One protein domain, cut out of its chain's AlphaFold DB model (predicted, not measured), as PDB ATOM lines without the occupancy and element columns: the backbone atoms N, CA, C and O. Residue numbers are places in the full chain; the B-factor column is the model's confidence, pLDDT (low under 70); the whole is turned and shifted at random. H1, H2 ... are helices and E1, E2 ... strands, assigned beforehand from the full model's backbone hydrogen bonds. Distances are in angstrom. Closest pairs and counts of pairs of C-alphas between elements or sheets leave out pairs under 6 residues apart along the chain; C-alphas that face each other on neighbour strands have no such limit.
ATOM      1  N   GLU A  10     172.187 158.059 156.300       89.25
ATOM      2  CA  GLU A  10     172.992 159.271 156.455       89.25
ATOM      3  C   GLU A  10     173.223 159.948 155.094       89.25
ATOM      4  O   GLU A  10     173.673 159.334 154.117       89.25
ATOM      5  N   TYR A  11     172.955 161.249 155.050       89.56
ATOM      6  CA  TYR A  11     173.205 162.129 153.922       89.56
ATOM      7  C   TYR A  11     174.228 163.185 154.309       89.56
ATOM      8  O   TYR A  11     174.108 163.855 155.332       89.56
ATOM      9  N   LYS A  12     175.210 163.409 153.439       90.12
ATOM     10  CA  LYS A  12     176.070 164.585 153.541       90.12
ATOM     11  C   LYS A  12     175.297 165.814 153.081       90.12
ATOM     12  O   LYS A  12     174.752 165.808 151.980       90.12
ATOM     13  N   VAL A  13     175.313 166.877 153.866       88.69
ATOM     14  CA  VAL A  13     174.609 168.118 153.546       88.69
ATOM     15  C   VAL A  13     175.563 169.103 152.886       88.69
ATOM     16  O   VAL A  13     176.718 169.261 153.290       88.69
ATOM     17  N   LYS A  14     175.086 169.770 151.840       87.44
ATOM     18  CA  LYS A  14     175.747 170.920 151.235       87.44
ATOM     19  C   LYS A  14     174.724 172.033 151.070       87.44
ATOM     20  O   LYS A  14     173.788 171.899 150.295       87.44
ATOM     21  N   TYR A  15     174.940 173.150 151.742       85.00
ATOM     22  CA  TYR A  15     174.108 174.331 151.550       85.00
ATOM     23  C   TYR A  15     174.576 175.084 150.309       85.00
ATOM     24  O   TYR A  15     175.780 175.239 150.078       85.00
ATOM     25  N   LEU A  16     173.621 175.505 149.486       81.94
ATOM     26  CA  LEU A  16     173.893 176.265 148.268       81.94
ATOM     27  C   LEU A  16     173.962 177.774 148.517       81.94
ATOM     28  O   LEU A  16     174.438 178.504 147.652       81.94
ATOM     29  N   ASP A  17     173.531 178.230 149.694       77.94
ATOM     30  CA  ASP A  17     173.657 179.618 150.117       77.94
ATOM     31  C   ASP A  17     174.939 179.870 150.941       77.94
ATOM     32  O   ASP A  17     175.575 178.946 151.460       77.94
ATOM     33  N   ASP A  18     175.338 181.140 151.037       69.94
ATOM     34  CA  ASP A  18     176.582 181.567 151.694       69.94
ATOM     35  C   ASP A  18     176.512 181.462 153.239       69.94
ATOM     36  O   ASP A  18     177.539 181.424 153.920       69.94
ATOM     37  N   HIS A  19     175.313 181.346 153.826       64.12
ATOM     38  CA  HIS A  19     175.103 181.187 155.266       64.12
ATOM     39  C   HIS A  19     175.182 179.722 155.709       64.12
ATOM     40  O   HIS A  19     174.196 179.085 156.071       64.12
ATOM     41  N   GLN A  20     176.406 179.202 155.770       63.91
ATOM     42  CA  GLN A  20     176.703 177.881 156.344       63.91
ATOM     43  C   GLN A  20     177.061 177.906 157.837       63.91
ATOM     44  O   GLN A  20     177.228 176.852 158.451       63.91
ATOM     45  N   ALA A  21     177.220 179.088 158.440       61.59
ATOM     46  CA  ALA A  21     177.702 179.200 159.813       61.59
ATOM     47  C   ALA A  21     176.709 178.580 160.812       61.59
ATOM     48  O   ALA A  21     175.621 179.108 161.019       61.59
ATOM     49  N   GLY A  22     177.117 177.479 161.452       70.06
ATOM     50  CA  GLY A  22     176.354 176.811 162.511       70.06
ATOM     51  C   GLY A  22     175.364 175.744 162.041       70.06
ATOM     52  O   GLY A  22     174.675 175.186 162.885       70.06
ATOM     53  N   ARG A  23     175.301 175.436 160.740       80.88
ATOM     54  CA  ARG A  23     174.388 174.416 160.207       80.88
ATOM     55  C   ARG A  23     175.035 173.023 160.159       80.88
ATOM     56  O   ARG A  23     176.246 172.937 159.930       80.88
ATOM     57  N   PRO A  24     174.264 171.934 160.336       83.31
ATOM     58  CA  PRO A  24     174.805 170.576 160.338       83.31
ATOM     59  C   PRO A  24     175.351 170.175 158.962       83.31
ATOM     60  O   PRO A  24     174.757 170.485 157.931       83.31
ATOM     61  N   PRO A  32     164.289 157.008 152.508       85.06
ATOM     62  CA  PRO A  32     165.095 157.536 151.424       85.06
ATOM     63  C   PRO A  32     164.468 158.817 150.872       85.06
ATOM     64  O   PRO A  32     163.378 158.777 150.300       85.06
ATOM     65  N   LEU A  33     165.199 159.923 150.997       86.00
ATOM     66  CA  LEU A  33     164.832 161.204 150.405       86.00
ATOM     67  C   LEU A  33     164.750 161.108 148.875       86.00
ATOM     68  O   LEU A  33     165.450 160.307 148.233       86.00
ATOM     69  N   ARG A  34     163.938 161.980 148.284       86.50
ATOM     70  CA  ARG A  34     163.800 162.213 146.844       86.50
ATOM     71  C   ARG A  34     164.124 163.663 146.503       86.50
ATOM     72  O   ARG A  34     164.018 164.551 147.336       86.50
ATOM     73  N   VAL A  35     164.529 163.897 145.253       85.56
ATOM     74  CA  VAL A  35     164.697 165.265 144.741       85.56
ATOM     75  C   VAL A  35     163.366 165.996 144.883       85.56
ATOM     76  O   VAL A  35     162.348 165.498 144.402       85.56
ATOM     77  N   GLY A  36     163.400 167.151 145.536       85.06
ATOM     78  CA  GLY A  36     162.224 167.961 145.821       85.06
ATOM     79  C   GLY A  36     161.571 167.702 147.174       85.06
ATOM     80  O   GLY A  36     160.670 168.454 147.536       85.06
ATOM     81  N   ASP A  37     162.027 166.707 147.939       88.44
ATOM     82  CA  ASP A  37     161.574 166.556 149.322       88.44
ATOM     83  C   ASP A  37     162.051 167.750 150.156       88.44
ATOM     84  O   ASP A  37     163.169 168.254 149.976       88.44
ATOM     85  N   VAL A  38     161.205 168.184 151.086       88.38
ATOM     86  CA  VAL A  38     161.553 169.210 152.066       88.38
ATOM     87  C   VAL A  38     162.118 168.527 153.302       88.38
ATOM     88  O   VAL A  38     161.486 167.643 153.877       88.38
ATOM     89  N   VAL A  39     163.320 168.935 153.692       87.50
ATOM     90  CA  VAL A  39     163.938 168.551 154.957       87.50
ATOM     91  C   VAL A  39     163.789 169.689 155.956       87.50
ATOM     92  O   VAL A  39     163.936 170.864 155.606       87.50
ATOM     93  N   GLU A  40     163.505 169.323 157.198       86.38
ATOM     94  CA  GLU A  40     163.468 170.236 158.332       86.38
ATOM     95  C   GLU A  40     164.796 170.114 159.081       86.38
ATOM     96  O   GLU A  40     165.216 169.019 159.464       86.38
ATOM     97  N   LEU A  41     165.496 171.234 159.227       82.62
ATOM     98  CA  LEU A  41     166.768 171.322 159.931       82.62
ATOM     99  C   LEU A  41     166.651 172.394 161.007       82.62
ATOM    100  O   LEU A  41     166.551 173.573 160.678       82.62
ATOM    101  N   ASP A  42     166.695 171.976 162.271       78.38
ATOM    102  CA  ASP A  42     166.515 172.831 163.450       78.38
ATOM    103  C   ASP A  42     165.227 173.681 163.375       78.38
ATOM    104  O   ASP A  42     164.177 173.234 163.818       78.38
ATOM    105  N   ASP A  43     165.306 174.878 162.783       79.25
ATOM    106  CA  ASP A  43     164.227 175.871 162.675       79.25
ATOM    107  C   ASP A  43     163.929 176.298 161.219       79.25
ATOM    108  O   ASP A  43     163.221 177.281 160.987       79.25
ATOM    109  N   PHE A  44     164.498 175.626 160.212       80.56
ATOM    110  CA  PHE A  44     164.336 176.014 158.809       80.56
ATOM    111  C   PHE A  44     164.001 174.840 157.889       80.56
ATOM    112  O   PHE A  44     164.442 173.707 158.072       80.56
ATOM    113  N   HIS A  45     163.232 175.154 156.850       83.94
ATOM    114  CA  HIS A  45     162.816 174.220 155.814       83.94
ATOM    115  C   HIS A  45     163.697 174.405 154.582       83.94
ATOM    116  O   HIS A  45     163.900 175.530 154.116       83.94
ATOM    117  N   CYS A  46     164.197 173.302 154.033       83.06
ATOM    118  CA  CYS A  46     165.021 173.299 152.832       83.06
ATOM    119  C   CYS A  46     164.516 172.252 151.847       83.06
ATOM    120  O   CYS A  46     164.350 171.091 152.205       83.06
ATOM    121  N   VAL A  47     164.381 172.617 150.576       83.31
ATOM    122  CA  VAL A  47     164.216 171.611 149.524       83.31
ATOM    123  C   VAL A  47     165.560 170.968 149.229       83.31
ATOM    124  O   VAL A  47     166.570 171.659 149.043       83.31
ATOM    125  N   CYS A  48     165.560 169.640 149.164       84.00
ATOM    126  CA  CYS A  48     166.740 168.870 148.845       84.00
ATOM    127  C   CYS A  48     166.812 168.512 147.355       84.00
ATOM    128  O   CYS A  48     165.870 168.002 146.745       84.00
ATOM    129  N   ASN A  49     167.986 168.729 146.771       85.06
ATOM    130  CA  ASN A  49     168.390 168.087 145.532       85.06
ATOM    131  C   ASN A  49     169.396 166.982 145.863       85.06
ATOM    132  O   ASN A  49     170.329 167.178 146.640       85.06
ATOM    133  N   ILE A  50     169.214 165.796 145.294       83.88
ATOM    134  CA  ILE A  50     169.984 164.612 145.667       83.88
ATOM    135  C   ILE A  50     171.066 164.357 144.639       83.88
ATOM    136  O   ILE A  50     170.801 164.011 143.488       83.88
ATOM    137  N   GLN A  51     172.311 164.412 145.096       80.12
ATOM    138  CA  GLN A  51     173.456 163.951 144.332       80.12
ATOM    139  C   GLN A  51     173.955 162.619 144.888       80.12
ATOM    140  O   GLN A  51     174.434 162.511 146.019       80.12
ATOM    141  N   ARG A  52     173.888 161.575 144.056       75.31
ATOM    142  CA  ARG A  52     174.573 160.311 144.337       75.31
ATOM    143  C   ARG A  52     176.061 160.471 144.054       75.31
ATOM    144  O   ARG A  52     176.467 160.574 142.899       75.31
ATOM    145  N   LEU A  53     176.866 160.471 145.112       74.00
ATOM    146  CA  LEU A  53     178.309 160.291 145.001       74.00
ATOM    147  C   LEU A  53     178.629 158.791 145.034       74.00
ATOM    148  O   LEU A  53     177.779 157.970 145.369       74.00
ATOM    149  N   GLN A  54     179.855 158.421 144.663       71.38
ATOM    150  CA  GLN A  54     180.247 157.012 144.495       71.38
ATOM    151  C   GLN A  54     180.039 156.155 145.755       71.38
ATOM    152  O   GLN A  54     179.748 154.970 145.636       71.38
ATOM    153  N   THR A  55     180.179 156.741 146.945       74.69
ATOM    154  CA  THR A  55     180.124 156.030 148.233       74.69
ATOM    155  C   THR A  55     179.145 156.630 149.240       74.69
ATOM    156  O   THR A  55     178.923 156.020 150.279       74.69
ATOM    157  N   ILE A  56     178.580 157.809 148.962       79.44
ATOM    158  CA  ILE A  56     177.712 158.544 149.892       79.44
ATOM    159  C   ILE A  56     176.553 159.214 149.151       79.44
ATOM    160  O   ILE A  56     176.680 159.608 147.986       79.44
ATOM    161  N   HIS A  57     175.434 159.399 149.843       85.62
ATOM    162  CA  HIS A  57     174.360 160.265 149.376       85.62
ATOM    163  C   HIS A  57     174.632 161.689 149.852       85.62
ATOM    164  O   HIS A  57     174.901 161.913 151.028       85.62
ATOM    165  N   ARG A  58     174.612 162.655 148.931       88.38
ATOM    166  CA  ARG A  58     174.707 164.074 149.265       88.38
ATOM    167  C   ARG A  58     173.380 164.748 148.956       88.38
ATOM    168  O   ARG A  58     172.846 164.543 147.867       88.38
ATOM    169  N   ILE A  59     172.889 165.552 149.888       88.88
ATOM    170  CA  ILE A  59     171.780 166.468 149.655       88.88
ATOM    171  C   ILE A  59     172.317 167.888 149.543       88.88
ATOM    172  O   ILE A  59     173.039 168.375 150.414       88.88
ATOM    173  N   ASP A  60     171.996 168.520 148.425       87.31
ATOM    174  CA  ASP A  60     172.223 169.932 148.197       87.31
ATOM    175  C   ASP A  60     170.952 170.659 148.640       87.31
ATOM    176  O   ASP A  60     169.875 170.425 148.090       87.31
ATOM    177  N   LEU A  61     171.069 171.483 149.675       86.06
ATOM    178  CA  LEU A  61     169.952 172.211 150.254       86.06
ATOM    179  C   LEU A  61     169.931 173.628 149.707       86.06
ATOM    180  O   LEU A  61     170.932 174.354 149.780       86.06
ATOM    181  N   ALA A  62     168.777 174.008 149.164       82.88
ATOM    182  CA  ALA A  62     168.481 175.394 148.850       82.88
ATOM    183  C   ALA A  62     168.468 176.244 150.135       82.88
ATOM    184  O   ALA A  62     168.620 175.738 151.252       82.88
ATOM    185  N   ARG A  63     168.306 177.557 149.971       82.94
ATOM    186  CA  ARG A  63     168.204 178.490 151.093       82.94
ATOM    187  C   ARG A  63     167.157 177.999 152.101       82.94
ATOM    188  O   ARG A  63     166.059 177.615 151.714       82.94
ATOM    189  N   GLY A  64     167.522 178.019 153.383       82.19
ATOM    190  CA  GLY A  64     166.592 177.728 154.470       82.19
ATOM    191  C   GLY A  64     165.529 178.813 154.589       82.19
ATOM    192  O   GLY A  64     165.866 180.000 154.641       82.19
ATOM    193  N   CYS A  65     164.270 178.393 154.643       84.38
ATOM    194  CA  CYS A  65     163.104 179.263 154.759       84.38
ATOM    195  C   CYS A  65     162.332 178.988 156.054       84.38
ATOM    196  O   CYS A  65     162.447 177.915 156.648       84.38
ATOM    197  N   GLU A  66     161.512 179.953 156.476       85.12
ATOM    198  CA  GLU A  66     160.711 179.843 157.705       85.12
ATOM    199  C   GLU A  66     159.527 178.871 157.543       85.12
ATOM    200  O   GLU A  66     158.945 178.424 158.528       85.12
ATOM    201  N   SER A  67     159.171 178.516 156.303       87.19
ATOM    202  CA  SER A  67     158.087 177.579 155.997       87.19
ATOM    203  C   SER A  67     158.422 176.643 154.836       87.19
ATOM    204  O   SER A  67     159.176 176.998 153.927       87.19
ATOM    205  N   GLU A  68     157.798 175.465 154.838       87.25
ATOM    206  CA  GLU A  68     157.867 174.484 153.749       87.25
ATOM    207  C   GLU A  68     157.487 175.107 152.395       87.25
ATOM    208  O   GLU A  68     158.189 174.927 151.401       87.25
ATOM    209  N   GLN A  69     156.399 175.885 152.355       87.56
ATOM    210  CA  GLN A  69     155.906 176.487 151.113       87.56
ATOM    211  C   GLN A  69     156.896 177.499 150.536       87.56
ATOM    212  O   GLN A  69     157.082 177.558 149.322       87.56
ATOM    213  N   GLU A  70     157.541 178.290 151.391       85.81
ATOM    214  CA  GLU A  70     158.558 179.246 150.960       85.81
ATOM    215  C   GLU A  70     159.816 178.531 150.448       85.81
ATOM    216  O   GLU A  70     160.353 178.925 149.415       85.81
ATOM    217  N   ALA A  71     160.227 177.434 151.094       86.19
ATOM    218  CA  ALA A  71     161.356 176.624 150.641       86.19
ATOM    219  C   ALA A  71     161.121 176.044 149.235       86.19
ATOM    220  O   ALA A  71     162.029 176.057 148.401       86.19
ATOM    221  N   ILE A  72     159.899 175.569 148.959       86.81
ATOM    222  CA  ILE A  72     159.498 175.069 147.635       86.81
ATOM    223  C   ILE A  72     159.578 176.183 146.592       86.81
ATOM    224  O   ILE A  72     160.245 176.016 145.571       86.81
ATOM    225  N   LEU A  73     158.959 177.335 146.869       87.75
ATOM    226  CA  LEU A  73     158.962 178.479 145.954       87.75
ATOM    227  C   LEU A  73     160.380 178.972 145.651       87.75
ATOM    228  O   LEU A  73     160.695 179.279 144.500       87.75
ATOM    229  N   GLU A  74     161.245 179.035 146.662       84.81
ATOM    230  CA  GLU A  74     162.629 179.474 146.490       84.81
ATOM    231  C   GLU A  74     163.433 178.466 145.660       84.81
ATOM    232  O   GLU A  74     164.213 178.858 144.789       84.81
ATOM    233  N   ALA A  75     163.230 177.165 145.869       83.62
ATOM    234  CA  ALA A  75     163.888 176.123 145.088       83.62
ATOM    235  C   ALA A  75     163.449 176.121 143.612       83.62
ATOM    236  O   ALA A  75     164.300 175.975 142.732       83.62
ATOM    237  N   GLU A  76     162.164 176.366 143.332       85.12
ATOM    238  CA  GLU A  76     161.660 176.574 141.968       85.12
ATOM    239  C   GLU A  76     162.253 177.842 141.336       85.12
ATOM    240  O   GLU A  76     162.753 177.807 140.210       85.12
ATOM    241  N   TYR A  77     162.248 178.964 142.064       84.06
ATOM    242  CA  TYR A  77     162.747 180.250 141.567       84.06
ATOM    243  C   TYR A  77     164.242 180.209 141.236       84.06
ATOM    244  O   TYR A  77     164.695 180.765 140.234       84.06
ATOM    245  N   SER A  78     165.015 179.533 142.079       77.94
ATOM    246  CA  SER A  78     166.465 179.421 141.946       77.94
ATOM    247  C   SER A  78     166.915 178.311 140.984       77.94
ATOM    248  O   SER A  78     168.111 178.202 140.711       77.94
ATOM    249  N   GLY A  79     165.980 177.526 140.430       76.25
ATOM    250  CA  GLY A  79     166.262 176.446 139.477       76.25
ATOM    251  C   GLY A  79     166.976 175.245 140.099       76.25
ATOM    252  O   GLY A  79     167.734 174.555 139.414       76.25
TER     253      GLY A  79
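Overview. This is residues 10 to 24 and 32 to 79 of the 81 residues of an uncharacterized protein of Marinobacter sp. EN3 (UniProt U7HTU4). A strongly twisted sheet of four strands is curled like part of a barrel, with one helix, H1, packed mainly on E3. The long strand E3 bends at residue 47 and pairs with two neighbours in turn: its residues 44 to 47 with E2, an edge strand, and its residues 48 to 52 with E4, beyond which lies E1, the other edge strand. The 63 printed residues include four named strands and one named helix, in the order E1 E2 E3 E4 H1; the sheet order is E1 E4 E3 E2, mixed, and the class is mixed, helices and strands. The whole is compact, with a radius of gyration of the C-alphas of 11.1 A, and spans 32 by 24 by 19 A.

Along the chain. E1, residues 10 to 15, begins at C-alpha 10 (172.992, 159.271, 156.455) and is 15.9 A long. E2 is residues 38 to 41. E3, residues 44 to 52, is 23.7 A long and bends by 51 degrees at residue 47. E4 is residues 57 to 61, 12.8 A. H1, residues 68 to 77, is 14.3 A long and ends at C-alpha 77 (162.747, 180.250, 141.567).

Arrangement. E1 and E4 are parallel, with N 12 and O 57 2.9 A apart, within hydrogen-bond range. E2, E3 and E4 form a meander, each strand the antiparallel neighbour of the one before. In the hairpin E3 and E4, N 51 and O 58 are 2.8 A apart; in the hairpin E2 and E3, N 39 and O 46 are 2.8 A apart, both within hydrogen-bond range. H1 is on the sheet, making two layers, a helix on one face of a sheet, at a height over the sheet of 9.0 A. On the local plane it runs slantwise to the strands, at 40 degrees to E3. The closest C-alphas of E3 and H1, His 45 and Glu 68, are 5.4 A apart. In H1 every O i to N i+4 pair is within hydrogen-bond range.

Size, cuts and confidence. The farthest C-alphas, Gln 54 and Glu 66, are 32.8 A apart. Residues 25 to 31 are not printed, and C-alphas 24 and 32 are 18.5 A apart across this cut, in the link from E1 to E2. Of the links printed whole, none is long. The model's pLDDT is under 70 at residues 18 to 21.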